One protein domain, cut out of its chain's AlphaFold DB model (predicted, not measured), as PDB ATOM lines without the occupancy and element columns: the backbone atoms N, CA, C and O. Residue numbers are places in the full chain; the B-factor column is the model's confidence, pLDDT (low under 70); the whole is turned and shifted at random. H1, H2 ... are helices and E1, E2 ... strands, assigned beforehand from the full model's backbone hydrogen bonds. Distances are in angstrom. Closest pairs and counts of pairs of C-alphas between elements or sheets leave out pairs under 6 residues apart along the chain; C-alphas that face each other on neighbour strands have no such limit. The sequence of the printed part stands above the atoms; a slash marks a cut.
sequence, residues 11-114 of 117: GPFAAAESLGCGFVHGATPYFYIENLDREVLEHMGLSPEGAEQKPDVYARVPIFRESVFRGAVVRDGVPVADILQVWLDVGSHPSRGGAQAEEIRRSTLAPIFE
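What this domain is: This is residues 11 to 114 of the 117 residues of an uncharacterized protein of Acidobacteriia bacterium SbA2 (UniProt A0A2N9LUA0). An elongated model has the short helix H1 near its middle, with the helical hairpin H4 and H5 packed on it through H4 and with two small pairs of strands, E1 with E2 and E3 with E4, beside it. At one end a wide loop from E1 through H2 and residues 44 to 57 folds back to E2; at the other end, beyond H5, lies H6. The printed part has 104 residues with six named helices and four named strands, in the order H1 E1 H2 E2 H3 E3 E4 H4 H5 H6; the sheet E1, E2 is parallel, the sheet E3, E4 antiparallel, and the class is mixed, helices and strands. The whole is compact by its radius of gyration of the C-alphas, 14.2 A, and spans 47 by 29 by 25 A.

How they stand to each other: Start at H1, residues 12 to 18, and look for H4, residues 83 to 91: they touch, closest at the C-alphas of Pro 12 and Val 86, 5.1 A apart, and run opposite ways at a steep tilt of 43 degrees. The C-alphas of Pro 12 and Tyr 30, the latter in E1, residues 30 to 32, are the closest of H1 and E1, at 6.8 A. E1 and E2, residues 58 to 60, are parallel at 27 degrees, with N 31 and O 58 within hydrogen-bond range at 2.8 A. With H2, residues 38 to 43, they form a strand-helix-strand unit, two parallel neighbour strands with a helix between them, and its crossover is right-handed. H2 touches no helix. H3, residues 65 to 70, is close to H4 but not clearly touching it; their closest C-alphas, of Val 68 and Gln 85, are 6.7 A apart. Next find the hairpin of E3, residues 73 to 75, and E4, residues 78 to 80, antiparallel at 134 degrees, with N 78 and O 75 2.8 A apart. The closest C-alphas of H1 and E4, Ala 15 and Val 80, are 5.5 A apart. H4 and H5, residues 97 to 106, touch as a helical hairpin, closest at the C-alphas of Val 90 and Gly 97, 4.5 A, with a tilt of 38 degrees, only just steep. H5 and H6, residues 110 to 113, meet only through their link. In H1 to H5 every O i to N i+4 pair is within hydrogen-bond range; H6 is too short for one.

Where its parts are: Find C-alpha 12 at (44.144, 20.068, -41.598); from there H1 runs 10.0 A to C-alpha 18. H4 is 11.9 A long, and H5 runs 14.3 A from C-alpha 97 at (41.838, 15.282, -48.622). H6 ends at C-alpha 113, (39.861, 32.377, -58.392).

The domain as a whole: The C-alphas of Glu 49 and Glu 114, the two farthest apart, are 48.2 A apart. The links H1 to E1 and H2 to E2 are long. The printed part has no cut, and no printed residue is under 70 in pLDDT.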
ATOM      1  N   GLY A  11      45.222  21.009 -36.841       78.06
ATOM      2  CA  GLY A  11      45.691  20.464 -38.104       78.06
ATOM      3  C   GLY A  11      44.583  20.323 -39.156       78.06
ATOM      4  O   GLY A  11      43.421  20.587 -38.886       78.06
ATOM      5  N   PRO A  12      44.908  19.847 -40.367       82.19
ATOM      6  CA  PRO A  12      44.144  20.068 -41.598       82.19
ATOM      7  C   PRO A  12      42.627  19.824 -41.529       82.19
ATOM      8  O   PRO A  12      41.851  20.691 -41.916       82.19
ATOM      9  N   PHE A  13      42.183  18.661 -41.048       87.00
ATOM     10  CA  PHE A  13      40.748  18.351 -41.003       87.00
ATOM     11  C   PHE A  13      40.036  19.004 -39.814       87.00
ATOM     12  O   PHE A  13      38.942  19.533 -39.992       87.00
ATOM     13  N   ALA A  14      40.673  19.028 -38.639       87.44
ATOM     14  CA  ALA A  14      40.138  19.700 -37.454       87.44
ATOM     15  C   ALA A  14      39.999  21.211 -37.702       87.44
ATOM     16  O   ALA A  14      38.960  21.798 -37.437       87.44
ATOM     17  N   ALA A  15      40.998  21.816 -38.339       89.75
ATOM     18  CA  ALA A  15      40.978  23.209 -38.740       89.75
ATOM     19  C   ALA A  15      39.873  23.510 -39.757       89.75
ATOM     20  O   ALA A  15      39.170  24.507 -39.615       89.75
ATOM     21  N   ALA A  16      39.672  22.648 -40.761       90.75
ATOM     22  CA  ALA A  16      38.564  22.808 -41.701       90.75
ATOM     23  C   ALA A  16      37.201  22.794 -40.986       90.75
ATOM     24  O   ALA A  16      36.339  23.611 -41.307       90.75
ATOM     25  N   GLU A  17      37.017  21.907 -40.006       90.12
ATOM     26  CA  GLU A  17      35.812  21.844 -39.173       90.12
ATOM     27  C   GLU A  17      35.642  23.105 -38.310       90.12
ATOM     28  O   GLU A  17      34.604  23.759 -38.407       90.12
ATOM     29  N   SER A  18      36.681  23.524 -37.580       89.38
ATOM     30  CA  SER A  18      36.697  24.749 -36.761       89.38
ATOM     31  C   SER A  18      36.464  26.032 -37.576       89.38
ATOM     32  O   SER A  18      35.967  27.032 -37.056       89.38
ATOM     33  N   LEU A  19      36.798  26.032 -38.870       90.31
ATOM     34  CA  LEU A  19      36.528  27.140 -39.794       90.31
ATOM     35  C   LEU A  19      35.119  27.103 -40.411       90.31
ATOM     36  O   LEU A  19      34.751  28.041 -41.118       90.31
ATOM     37  N   GLY A  20      34.328  26.056 -40.154       89.62
ATOM     38  CA  GLY A  20      33.002  25.869 -40.750       89.62
ATOM     39  C   GLY A  20      33.037  25.400 -42.208       89.62
ATOM     40  O   GLY A  20      32.039  25.509 -42.916       89.62
ATOM     41  N   CYS A  21      34.178  24.879 -42.664       89.88
ATOM     42  CA  CYS A  21      34.398  24.397 -44.029       89.88
ATOM     43  C   CYS A  21      34.547  22.866 -44.090       89.88
ATOM     44  O   CYS A  21      34.916  22.327 -45.133       89.88
ATOM     45  N   GLY A  22      34.329  22.157 -42.978       85.00
ATOM     46  CA  GLY A  22      34.489  20.708 -42.876       85.00
ATOM     47  C   GLY A  22      33.487  19.949 -43.750       85.00
ATOM     48  O   GLY A  22      32.281  20.117 -43.614       85.00
ATOM     49  N   PHE A  23      33.999  19.097 -44.636       83.25
ATOM     50  CA  PHE A  23      33.225  18.200 -45.501       83.25
ATOM     51  C   PHE A  23      33.518  16.722 -45.197       83.25
ATOM     52  O   PHE A  23      32.674  15.843 -45.377       83.25
ATOM     53  N   VAL A  24      34.735  16.433 -44.734       78.38
ATOM     54  CA  VAL A  24      35.174  15.103 -44.308       78.38
ATOM     55  C   VAL A  24      35.154  15.025 -42.784       78.38
ATOM     56  O   VAL A  24      35.806  15.821 -42.118       78.38
ATOM     57  N   HIS A  25      34.473  14.012 -42.244       80.56
ATOM     58  CA  HIS A  25      34.358  13.776 -40.802       80.56
ATOM     59  C   HIS A  25      34.964  12.430 -40.386       80.56
ATOM     60  O   HIS A  25      35.105  11.513 -41.200       80.56
ATOM     61  N   GLY A  26      35.284  12.299 -39.097       78.56
ATOM     62  CA  GLY A  26      35.715  11.039 -38.479       78.56
ATOM     63  C   GLY A  26      37.184  10.664 -38.700       78.56
ATOM     64  O   GLY A  26      37.591   9.569 -38.316       78.56
ATOM     65  N   ALA A  27      37.985  11.546 -39.308       80.69
ATOM     66  CA  ALA A  27      39.436  11.392 -39.337       80.69
ATOM     67  C   ALA A  27      40.021  11.677 -37.945       80.69
ATOM     68  O   ALA A  27      39.574  12.605 -37.271       80.69
ATOM     69  N   THR A  28      41.036  10.914 -37.528       85.50
ATOM     70  CA  THR A  28      41.792  11.245 -36.313       85.50
ATOM     71  C   THR A  28      42.409  12.640 -36.482       85.50
ATOM     72  O   THR A  28      43.072  12.880 -37.499       85.50
ATOM     73  N   PRO A  29      42.190  13.566 -35.534       85.88
ATOM     74  CA  PRO A  29      42.667  14.931 -35.658       85.88
ATOM     75  C   PRO A  29      44.195  14.988 -35.666       85.88
ATOM     76  O   PRO A  29      44.894  14.152 -35.089       85.88
ATOM     77  N   TYR A  30      44.705  16.016 -36.334       88.44
ATOM     78  CA  TYR A  30      46.110  16.389 -36.290       88.44
ATOM     79  C   TYR A  30      46.245  17.664 -35.479       88.44
ATOM     80  O   TYR A  30      45.387  18.538 -35.557       88.44
ATOM     81  N   PHE A  31      47.351  17.779 -34.763       88.00
ATOM     82  CA  PHE A  31      47.709  18.947 -33.986       88.00
ATOM     83  C   PHE A  31      49.115  19.392 -34.379       88.00
ATOM     84  O   PHE A  31      50.060  18.594 -34.395       88.00
ATOM     85  N   TYR A  32      49.252  20.656 -34.759       91.31
ATOM     86  CA  TYR A  32      50.528  21.242 -35.117       91.31
ATOM     87  C   TYR A  32      51.225  21.806 -33.895       91.31
ATOM     88  O   TYR A  32      50.662  22.610 -33.159       91.31
ATOM     89  N   ILE A  33      52.487  21.429 -33.727       90.88
ATOM     90  CA  ILE A  33      53.354  21.958 -32.677       90.88
ATOM     91  C   ILE A  33      54.633  22.513 -33.282       90.88
ATOM     92  O   ILE A  33      55.102  22.045 -34.320       90.88
ATOM     93  N   GLU A  34      55.189  23.544 -32.650       86.50
ATOM     94  CA  GLU A  34      56.381  24.203 -33.178       86.50
ATOM     95  C   GLU A  34      57.608  23.301 -33.133       86.50
ATOM     96  O   GLU A  34      58.393  23.303 -34.080       86.50
ATOM     97  N   ASN A  35      57.743  22.528 -32.054       85.12
ATOM     98  CA  ASN A  35      58.829  21.589 -31.818       85.12
ATOM     99  C   ASN A  35      58.262  20.325 -31.160       85.12
ATOM    100  O   ASN A  35      57.416  20.416 -30.271       85.12
ATOM    101  N   LEU A  36      58.735  19.151 -31.587       84.75
ATOM    102  CA  LEU A  36      58.352  17.868 -30.997       84.75
ATOM    103  C   LEU A  36      59.169  17.624 -29.719       84.75
ATOM    104  O   LEU A  36      60.186  16.937 -29.742       84.75
ATOM    105  N   ASP A  37      58.738  18.243 -28.623       86.56
ATOM    106  CA  ASP A  37      59.383  18.169 -27.313       86.56
ATOM    107  C   ASP A  37      58.460  17.470 -26.300       86.56
ATOM    108  O   ASP A  37      57.266  17.760 -26.231       86.56
ATOM    109  N   ARG A  38      59.008  16.526 -25.524       85.25
ATOM    110  CA  ARG A  38      58.236  15.734 -24.555       85.25
ATOM    111  C   ARG A  38      57.617  16.598 -23.455       85.25
ATOM    112  O   ARG A  38      56.463  16.376 -23.120       85.25
ATOM    113  N   GLU A  39      58.346  17.578 -22.931       87.44
ATOM    114  CA  GLU A  39      57.851  18.486 -21.893       87.44
ATOM    115  C   GLU A  39      56.692  19.334 -22.438       87.44
ATOM    116  O   GLU A  39      55.686  19.542 -21.763       87.44
ATOM    117  N   VAL A  40      56.791  19.778 -23.696       84.56
ATOM    118  CA  VAL A  40      55.705  20.504 -24.376       84.56
ATOM    119  C   VAL A  40      54.464  19.623 -24.529       84.56
ATOM    120  O   VAL A  40      53.363  20.077 -24.219       84.56
ATOM    121  N   LEU A  41      54.630  18.371 -24.960       86.50
ATOM    122  CA  LEU A  41      53.526  17.417 -25.093       86.50
ATOM    123  C   LEU A  41      52.865  17.120 -23.737       86.50
ATOM    124  O   LEU A  41      51.644  17.198 -23.627       86.50
ATOM    125  N   GLU A  42      53.655  16.864 -22.694       89.19
ATOM    126  CA  GLU A  42      53.155  16.598 -21.338       89.19
ATOM    127  C   GLU A  42      52.406  17.808 -20.759       89.19
ATOM    128  O   GLU A  42      51.334  17.655 -20.172       89.19
ATOM    129  N   HIS A  43      52.897  19.031 -20.986       86.75
ATOM    130  CA  HIS A  43      52.189  20.258 -20.604       86.75
ATOM    131  C   HIS A  43      50.859  20.457 -21.334       86.75
ATOM    132  O   HIS A  43      49.954  21.089 -20.789       86.75
ATOM    133  N   MET A  44      50.726  19.914 -22.544       83.06
ATOM    134  CA  MET A  44      49.469  19.878 -23.296       83.06
ATOM    135  C   MET A  44      48.551  18.724 -22.857       83.06
ATOM    136  O   MET A  44      47.463  18.571 -23.407       83.06
ATOM    137  N   GLY A  45      48.968  17.908 -21.882       89.19
ATOM    138  CA  GLY A  45      48.237  16.720 -21.443       89.19
ATOM    139  C   GLY A  45      48.313  15.555 -22.433       89.19
ATOM    140  O   GLY A  45      47.494  14.642 -22.358       89.19
ATOM    141  N   LEU A  46      49.270  15.587 -23.366       88.69
ATOM    142  CA  LEU A  46      49.484  14.538 -24.356       88.69
ATOM    143  C   LEU A  46      50.512  13.527 -23.853       88.69
ATOM    144  O   LEU A  46      51.512  13.876 -23.225       88.69
ATOM    145  N   SER A  47      50.284  12.267 -24.204       89.75
ATOM    146  CA  SER A  47      51.169  11.155 -23.887       89.75
ATOM    147  C   SER A  47      51.276  10.195 -25.086       89.75
ATOM    148  O   SER A  47      50.311  10.051 -25.840       89.75
ATOM    149  N   PRO A  48      52.435   9.537 -25.291       87.62
ATOM    150  CA  PRO A  48      52.580   8.477 -26.282       87.62
ATOM    151  C   PRO A  48      52.008   7.122 -25.830       87.62
ATOM    152  O   PRO A  48      51.943   6.209 -26.649       87.62
ATOM    153  N   GLU A  49      51.646   6.942 -24.557       90.25
ATOM    154  CA  GLU A  49      51.152   5.656 -24.054       90.25
ATOM    155  C   GLU A  49      49.857   5.233 -24.775       90.25
ATOM    156  O   GLU A  49      48.874   5.969 -24.786       90.25
ATOM    157  N   GLY A  50      49.843   4.040 -25.383       84.88
ATOM    158  CA  GLY A  50      48.681   3.524 -26.119       84.88
ATOM    159  C   GLY A  50      48.583   4.010 -27.570       84.88
ATOM    160  O   GLY A  50      47.766   3.493 -28.343       84.88
ATOM    161  N   ALA A  51      49.437   4.955 -27.983       86.94
ATOM    162  CA  ALA A  51      49.437   5.508 -29.337       86.94
ATOM    163  C   ALA A  51      49.800   4.464 -30.409       86.94
ATOM    164  O   ALA A  51      49.445   4.630 -31.576       86.94
ATOM    165  N   GLU A  52      50.469   3.371 -30.027       87.12
ATOM    166  CA  GLU A  52      50.811   2.254 -30.911       87.12
ATOM    167  C   GLU A  52      49.597   1.458 -31.417       87.12
ATOM    168  O   GLU A  52      49.700   0.763 -32.428       87.12
ATOM    169  N   GLN A  53      48.449   1.562 -30.740       87.19
ATOM    170  CA  GLN A  53      47.212   0.879 -31.129       87.19
ATOM    171  C   GLN A  53      46.322   1.801 -31.964       87.19
ATOM    172  O   GLN A  53      45.994   1.498 -33.113       87.19
ATOM    173  N   LYS A  54      45.924   2.933 -31.377       87.94
ATOM    174  CA  LYS A  54      45.141   3.978 -32.035       87.94
ATOM    175  C   LYS A  54      45.282   5.280 -31.241       87.94
ATOM    176  O   LYS A  54      44.744   5.350 -30.140       87.94
ATOM    177  N   PRO A  55      45.951   6.308 -31.780       91.12
ATOM    178  CA  PRO A  55      46.065   7.582 -31.087       91.12
ATOM    179  C   PRO A  55      44.753   8.372 -31.157       91.12
ATOM    180  O   PRO A  55      44.041   8.327 -32.168       91.12
ATOM    181  N   ASP A  56      44.477   9.147 -30.108       90.00
ATOM    182  CA  ASP A  56      43.383  10.124 -30.089       90.00
ATOM    183  C   ASP A  56      43.686  11.338 -30.983       90.00
ATOM    184  O   ASP A  56      42.782  11.918 -31.581       90.00
ATOM    185  N   VAL A  57      44.968  11.701 -31.115       90.00
ATOM    186  CA  VAL A  57      45.450  12.821 -31.931       90.00
ATOM    187  C   VAL A  57      46.862  12.549 -32.451       90.00
ATOM    188  O   VAL A  57      47.679  11.919 -31.780       90.00
ATOM    189  N   TYR A  58      47.180  13.057 -33.641       89.94
ATOM    190  CA  TYR A  58      48.543  13.066 -34.173       89.94
ATOM    191  C   TYR A  58      49.202  14.432 -33.971       89.94
ATOM    192  O   TYR A  58      48.811  15.403 -34.616       89.94
ATOM    193  N   ALA A  59      50.252  14.508 -33.153       90.38
ATOM    194  CA  ALA A  59      51.078  15.710 -33.049       90.38
ATOM    195  C   ALA A  59      52.179  15.714 -34.125       90.38
ATOM    196  O   ALA A  59      52.894  14.723 -34.289       90.38
ATOM    197  N   ARG A  60      52.342  16.819 -34.861       89.75
ATOM    198  CA  ARG A  60      53.420  16.959 -35.855       89.75
ATOM    199  C   ARG A  60      53.951  18.380 -35.969       89.75
ATOM    200  O   ARG A  60      53.218  19.344 -35.777       89.75
ATOM    201  N   VAL A  61      55.207  18.501 -36.389       91.62
ATOM    202  CA  VAL A  61      55.760  19.783 -36.839       91.62
ATOM    203  C   VAL A  61      55.347  19.998 -38.304       91.62
ATOM    204  O   VAL A  61      55.616  19.123 -39.134       91.62
ATOM    205  N   PRO A  62      54.660  21.102 -38.652       91.19
ATOM    206  CA  PRO A  62      54.264  21.376 -40.034       91.19
ATOM    207  C   PRO A  62      55.474  21.684 -40.925       91.19
ATOM    208  O   PRO A  62      56.461  22.254 -40.470       91.19
ATOM    209  N   ILE A  63      55.373  21.370 -42.222       90.75
ATOM    210  CA  ILE A  63      56.415  21.699 -43.213       90.75
ATOM    211  C   ILE A  63      56.543  23.222 -43.365       90.75
ATOM    212  O   ILE A  63      57.647  23.762 -43.393       90.75
ATOM    213  N   PHE A  64      55.410  23.927 -43.402       92.44
ATOM    214  CA  PHE A  64      55.339  25.380 -43.553       92.44
ATOM    215  C   PHE A  64      55.069  26.065 -42.205       92.44
ATOM    216  O   PHE A  64      54.026  26.682 -42.010       92.44
ATOM    217  N   ARG A  65      56.012  25.940 -41.256       92.06
ATOM    218  CA  ARG A  65      55.865  26.435 -39.867       92.06
ATOM    219  C   ARG A  65      55.398  27.883 -39.784       92.06
ATOM    220  O   ARG A  65      54.391  28.153 -39.146       92.06
ATOM    221  N   GLU A  66      56.084  28.800 -40.458       92.56
ATOM    222  CA  GLU A  66      55.741  30.225 -40.375       92.56
ATOM    223  C   GLU A  66      54.334  30.518 -40.907       92.56
ATOM    224  O   GLU A  66      53.637  31.352 -40.340       92.56
ATOM    225  N   SER A  67      53.898  29.799 -41.946       93.44
ATOM    226  CA  SER A  67      52.538  29.910 -42.484       93.44
ATOM    227  C   SER A  67      51.504  29.472 -41.443       93.44
ATOM    228  O   SER A  67      50.584  30.216 -41.133       93.44
ATOM    229  N   VAL A  68      51.723  28.311 -40.813       93.50
ATOM    230  CA  VAL A  68      50.821  27.768 -39.785       93.50
ATOM    231  C   VAL A  68      50.775  28.646 -38.535       93.50
ATOM    232  O   VAL A  68      49.689  28.969 -38.074       93.50
ATOM    233  N   PHE A  69      51.924  29.023 -37.971       92.62
ATOM    234  CA  PHE A  69      51.970  29.681 -36.660       92.62
ATOM    235  C   PHE A  69      51.767  31.195 -36.745       92.62
ATOM    236  O   PHE A  69      51.004  31.747 -35.959       92.62
ATOM    237  N   ARG A  70      52.384  31.888 -37.716       91.88
ATOM    238  CA  ARG A  70      52.173  33.342 -37.870       91.88
ATOM    239  C   ARG A  70      50.874  33.677 -38.591       91.88
ATOM    240  O   ARG A  70      50.352  34.770 -38.395       91.88
ATOM    241  N   GLY A  71      50.392  32.772 -39.442       92.25
ATOM    242  CA  GLY A  71      49.117  32.902 -40.145       92.25
ATOM    243  C   GLY A  71      47.918  32.392 -39.350       92.25
ATOM    244  O   GLY A  71      46.792  32.561 -39.811       92.25
ATOM    245  N   ALA A  72      48.131  31.793 -38.171       93.56
ATOM    246  CA  ALA A  72      47.059  31.224 -37.364       93.56
ATOM    247  C   ALA A  72      45.940  32.239 -37.090       93.56
ATOM    248  O   ALA A  72      46.172  33.400 -36.744       93.56
ATOM    249  N   VAL A  73      44.705  31.761 -37.187       93.19
ATOM    250  CA  VAL A  73      43.496  32.503 -36.833       93.19
ATOM    251  C   VAL A  73      42.871  31.892 -35.586       93.19
ATOM    252  O   VAL A  73      42.927  30.684 -35.385       93.19
ATOM    253  N   VAL A  74      42.260  32.710 -34.730       91.69
ATOM    254  CA  VAL A  74      41.599  32.211 -33.514       91.69
ATOM    255  C   VAL A  74      40.124  31.927 -33.800       91.69
ATOM    256  O   VAL A  74      39.396  32.816 -34.250       91.69
ATOM    257  N   ARG A  75      39.671  30.703 -33.509       90.56
ATOM    258  CA  ARG A  75      38.265  30.273 -33.561       90.56
ATOM    259  C   ARG A  75      37.874  29.689 -32.215       90.56
ATOM    260  O   ARG A  75      38.556  28.807 -31.717       90.56
ATOM    261  N   ASP A  76      36.842  30.245 -31.587       87.75
ATOM    262  CA  ASP A  76      36.364  29.823 -30.260       87.75
ATOM    263  C   ASP A  76      37.471  29.718 -29.190       87.75
ATOM    264  O   ASP A  76      37.450  28.867 -28.306       87.75
ATOM    265  N   GLY A  77      38.462  30.615 -29.267       86.25
ATOM    266  CA  GLY A  77      39.609  30.647 -28.356       86.25
ATOM    267  C   GLY A  77      40.734  29.662 -28.693       86.25
ATOM    268  O   GLY A  77      41.756  29.675 -28.010       86.25
ATOM    269  N   VAL A  78      40.589  28.863 -29.753       85.19
ATOM    270  CA  VAL A  78      41.585  27.898 -30.232       85.19
ATOM    271  C   VAL A  78      42.341  28.472 -31.438       85.19
ATOM    272  O   VAL A  78      41.711  28.994 -32.363       85.19
ATOM    273  N   PRO A  79      43.685  28.418 -31.460       91.25
ATOM    274  CA  PRO A  79      44.472  28.707 -32.655       91.25
ATOM    275  C   PRO A  79      44.246  27.654 -33.747       91.25
ATOM    276  O   PRO A  79      44.412  26.456 -33.527       91.25
ATOM    277  N   VAL A  80      43.918  28.108 -34.952       92.50
ATOM    278  CA  VAL A  80      43.599  27.265 -36.107       92.50
ATOM    279  C   VAL A  80      44.408  27.728 -37.317       92.50
ATOM    280  O   VAL A  80      44.594  28.929 -37.517       92.50
ATOM    281  N   ALA A  81      44.898  26.788 -38.132       93.50
ATOM    282  CA  ALA A  81      45.561  27.125 -39.388       93.50
ATOM    283  C   ALA A  81      44.596  27.909 -40.295       93.50
ATOM    284  O   ALA A  81      43.403  27.609 -40.343       93.50
ATOM    285  N   ASP A  82      45.087  28.920 -41.012       93.50
ATOM    286  CA  ASP A  82      44.228  29.705 -41.897       93.50
ATOM    287  C   ASP A  82      43.705  28.869 -43.077       93.50
ATOM    288  O   ASP A  82      44.247  27.821 -43.426       93.50
ATOM    289  N   ILE A  83      42.648  29.353 -43.729       94.44
ATOM    290  CA  ILE A  83      41.960  28.593 -44.776       94.44
ATOM    291  C   ILE A  83      42.851  28.248 -45.982       94.44
ATOM    292  O   ILE A  83      42.650  27.200 -46.598       94.44
ATOM    293  N   LEU A  84      43.839  29.082 -46.324       94.12
ATOM    294  CA  LEU A  84      44.765  28.795 -47.420       94.12
ATOM    295  C   LEU A  84      45.721  27.677 -47.016       94.12
ATOM    296  O   LEU A  84      45.914  26.731 -47.782       94.12
ATOM    297  N   GLN A  85      46.271  27.747 -45.804       94.44
ATOM    298  CA  GLN A  85      47.125  26.691 -45.275       94.44
ATOM    299  C   GLN A  85      46.361  25.366 -45.128       94.44
ATOM    300  O   GLN A  85      46.866  24.320 -45.538       94.44
ATOM    301  N   VAL A  86      45.116  25.404 -44.642       94.12
ATOM    302  CA  VAL A  86      44.230  24.233 -44.560       94.12
ATOM    303  C   VAL A  86      43.995  23.622 -45.937       94.12
ATOM    304  O   VAL A  86      44.136  22.410 -46.089       94.12
ATOM    305  N   TRP A  87      43.678  24.439 -46.946       95.00
ATOM    306  CA  TRP A  87      43.466  23.987 -48.322       95.00
ATOM    307  C   TRP A  87      44.698  23.269 -48.901       95.00
ATOM    308  O   TRP A  87      44.563  22.194 -49.493       95.00
ATOM    309  N   LEU A  88      45.898  23.814 -48.680       93.00
ATOM    310  CA  LEU A  88      47.160  23.196 -49.102       93.00
ATOM    311  C   LEU A  88      47.430  21.870 -48.372       93.00
ATOM    312  O   LEU A  88      47.819  20.874 -48.995       93.00
ATOM    313  N   ASP A  89      47.201  21.842 -47.058       91.44
ATOM    314  CA  ASP A  89      47.479  20.681 -46.215       91.44
ATOM    315  C   ASP A  89      46.533  19.508 -46.494       91.44
ATOM    316  O   ASP A  89      46.990  18.365 -46.594       91.44
ATOM    317  N   VAL A  90      45.226  19.763 -46.650       90.94
ATOM    318  CA  VAL A  90      44.254  18.711 -47.001       90.94
ATOM    319  C   VAL A  90      44.438  18.249 -48.445       90.94
ATOM    320  O   VAL A  90      44.340  17.052 -48.704       90.94
ATOM    321  N   GLY A  91      44.784  19.144 -49.377       89.81
ATOM    322  CA  GLY A  91      45.037  18.789 -50.778       89.81
ATOM    323  C   GLY A  91      46.220  17.834 -50.966       89.81
ATOM    324  O   GLY A  91      46.223  17.026 -51.891       89.81
ATOM    325  N   SER A  92      47.188  17.876 -50.049       83.75
ATOM    326  CA  SER A  92      48.369  17.002 -50.051       83.75
ATOM    327  C   SER A  92      48.170  15.704 -49.253       83.75
ATOM    328  O   SER A  92      49.093  14.893 -49.146       83.75
ATOM    329  N   HIS A  93      46.994  15.498 -48.649       81.31
ATOM    330  CA  HIS A  93      46.737  14.379 -47.751       81.31
ATOM    331  C   HIS A  93      46.196  13.149 -48.517       81.31
ATOM    332  O   HIS A  93      45.202  13.271 -49.232       81.31
ATOM    333  N   PRO A  94      46.778  11.942 -48.344       74.19
ATOM    334  CA  PRO A  94      46.513  10.766 -49.192       74.19
ATOM    335  C   PRO A  94      45.100  10.159 -49.083       74.19
ATOM    336  O   PRO A  94      44.762   9.258 -49.844       74.19
ATOM    337  N   SER A  95      44.279  10.608 -48.131       77.06
ATOM    338  CA  SER A  95      42.906  10.128 -47.932       77.06
ATOM    339  C   SER A  95      41.889  10.999 -48.696       77.06
ATOM    340  O   SER A  95      42.171  11.503 -49.780       77.06
ATOM    341  N   ARG A  96      40.689  11.227 -48.140       78.56
ATOM    342  CA  ARG A  96      39.633  12.100 -48.700       78.56
ATOM    343  C   ARG A  96      40.018  13.595 -48.771       78.56
ATOM    344  O   ARG A  96      39.153  14.438 -48.993       78.56
ATOM    345  N   GLY A  97      41.299  13.926 -48.610       85.75
ATOM    346  CA  GLY A  97      41.838  15.282 -48.622       85.75
ATOM    347  C   GLY A  97      41.547  16.045 -49.915       85.75
ATOM    348  O   GLY A  97      41.152  17.203 -49.855       85.75
ATOM    349  N   GLY A  98      41.603  15.376 -51.073       89.62
ATOM    350  CA  GLY A  98      41.254  15.997 -52.357       89.62
ATOM    351  C   GLY A  98      39.805  16.497 -52.433       89.62
ATOM    352  O   GLY A  98      39.557  17.575 -52.965       89.62
ATOM    353  N   ALA A  99      38.848  15.763 -51.853       90.12
ATOM    354  CA  ALA A  99      37.447  16.193 -51.810       90.12
ATOM    355  C   ALA A  99      37.255  17.400 -50.878       90.12
ATOM    356  O   ALA A  99      36.578  18.355 -51.243       90.12
ATOM    357  N   GLN A 100      37.907  17.385 -49.711       92.19
ATOM    358  CA  GLN A 100      37.923  18.516 -48.781       92.19
ATOM    359  C   GLN A 100      38.547  19.770 -49.421       92.19
ATOM    360  O   GLN A 100      38.005  20.866 -49.290       92.19
ATOM    361  N   ALA A 101      39.664  19.612 -50.137       94.31
ATOM    362  CA  ALA A 101      40.344  20.705 -50.827       94.31
ATOM    363  C   ALA A 101      39.465  21.313 -51.925       94.31
ATOM    364  O   ALA A 101      39.396  22.534 -52.060       94.31
ATOM    365  N   GLU A 102      38.786  20.470 -52.704       93.81
ATOM    366  CA  GLU A 102      37.900  20.929 -53.769       93.81
ATOM    367  C   GLU A 102      36.669  21.655 -53.216       93.81
ATOM    368  O   GLU A 102      36.279  22.683 -53.768       93.81
ATOM    369  N   GLU A 103      36.100  21.181 -52.105       93.62
ATOM    370  CA  GLU A 103      34.990  21.864 -51.434       93.62
ATOM    371  C   GLU A 103      35.413  23.249 -50.929       93.62
ATOM    372  O   GLU A 103      34.750  24.245 -51.222       93.62
ATOM    373  N   ILE A 104      36.568  23.350 -50.259       94.56
ATOM    374  CA  ILE A 104      37.128  24.637 -49.814       94.56
ATOM    375  C   ILE A 104      37.360  25.574 -51.007       94.56
ATOM    376  O   ILE A 104      37.037  26.762 -50.938       94.56
ATOM    377  N   ARG A 105      37.882  25.045 -52.122       94.56
ATOM    378  CA  ARG A 105      38.138  25.824 -53.338       94.56
ATOM    379  C   ARG A 105      36.852  26.382 -53.949       94.56
ATOM    380  O   ARG A 105      36.829  27.540 -54.347       94.56
ATOM    381  N   ARG A 106      35.804  25.559 -54.058       92.56
ATOM    382  CA  ARG A 106      34.521  25.933 -54.682       92.56
ATOM    383  C   ARG A 106      33.658  26.840 -53.817       92.56
ATOM    384  O   ARG A 106      32.835  27.562 -54.366       92.56
ATOM    385  N   SER A 107      33.814  26.773 -52.501       91.38
ATOM    386  CA  SER A 107      33.045  27.580 -51.557       91.38
ATOM    387  C   SER A 107      33.850  28.803 -51.120       91.38
ATOM    388  O   SER A 107      33.676  29.905 -51.634       91.38
ATOM    389  N   THR A 108      34.777  28.599 -50.193       93.00
ATOM    390  CA  THR A 108      35.426  29.663 -49.426       93.00
ATOM    391  C   THR A 108      36.438  30.438 -50.259       93.00
ATOM    392  O   THR A 108      36.533  31.657 -50.131       93.00
ATOM    393  N   LEU A 109      37.176  29.753 -51.137       93.81
ATOM    394  CA  LEU A 109      38.202  30.391 -51.969       93.81
ATOM    395  C   LEU A 109      37.700  30.804 -53.356       93.81
ATOM    396  O   LEU A 109      38.466  31.413 -54.100       93.81
ATOM    397  N   ALA A 110      36.443  30.522 -53.718       92.81
ATOM    398  CA  ALA A 110      35.910  30.862 -55.040       92.81
ATOM    399  C   ALA A 110      36.142  32.339 -55.428       92.81
ATOM    400  O   ALA A 110      36.659  32.567 -56.525       92.81
ATOM    401  N   PRO A 111      35.931  33.330 -54.532       90.75
ATOM    402  CA  PRO A 111      36.161  34.738 -54.867       90.75
ATOM    403  C   PRO A 111      37.613  35.098 -55.217       90.75
ATOM    404  O   PRO A 111      37.850  36.156 -55.791       90.75
ATOM    405  N   ILE A 112      38.596  34.266 -54.846       88.38
ATOM    406  CA  ILE A 112      40.018  34.481 -55.168       88.38
ATOM    407  C   ILE A 112      40.337  34.006 -56.593       88.38
ATOM    408  O   ILE A 112      41.222  34.558 -57.242       88.38
ATOM    409  N   PHE A 113      39.627  32.984 -57.078       84.25
ATOM    410  CA  PHE A 113      39.861  32.377 -58.392       84.25
ATOM    411  C   PHE A 113      38.955  32.936 -59.492       84.25
ATOM    412  O   PHE A 113      39.215  32.703 -60.672       84.25
ATOM    413  N   GLU A 114      37.901  33.662 -59.132       84.00
ATOM    414  CA  GLU A 114      37.077  34.391 -60.088       84.00
ATOM    415  C   GLU A 114      37.805  35.676 -60.512       84.00
ATOM    416  O   GLU A 114      37.931  36.628 -59.741       84.00
TER     417      GLU A 114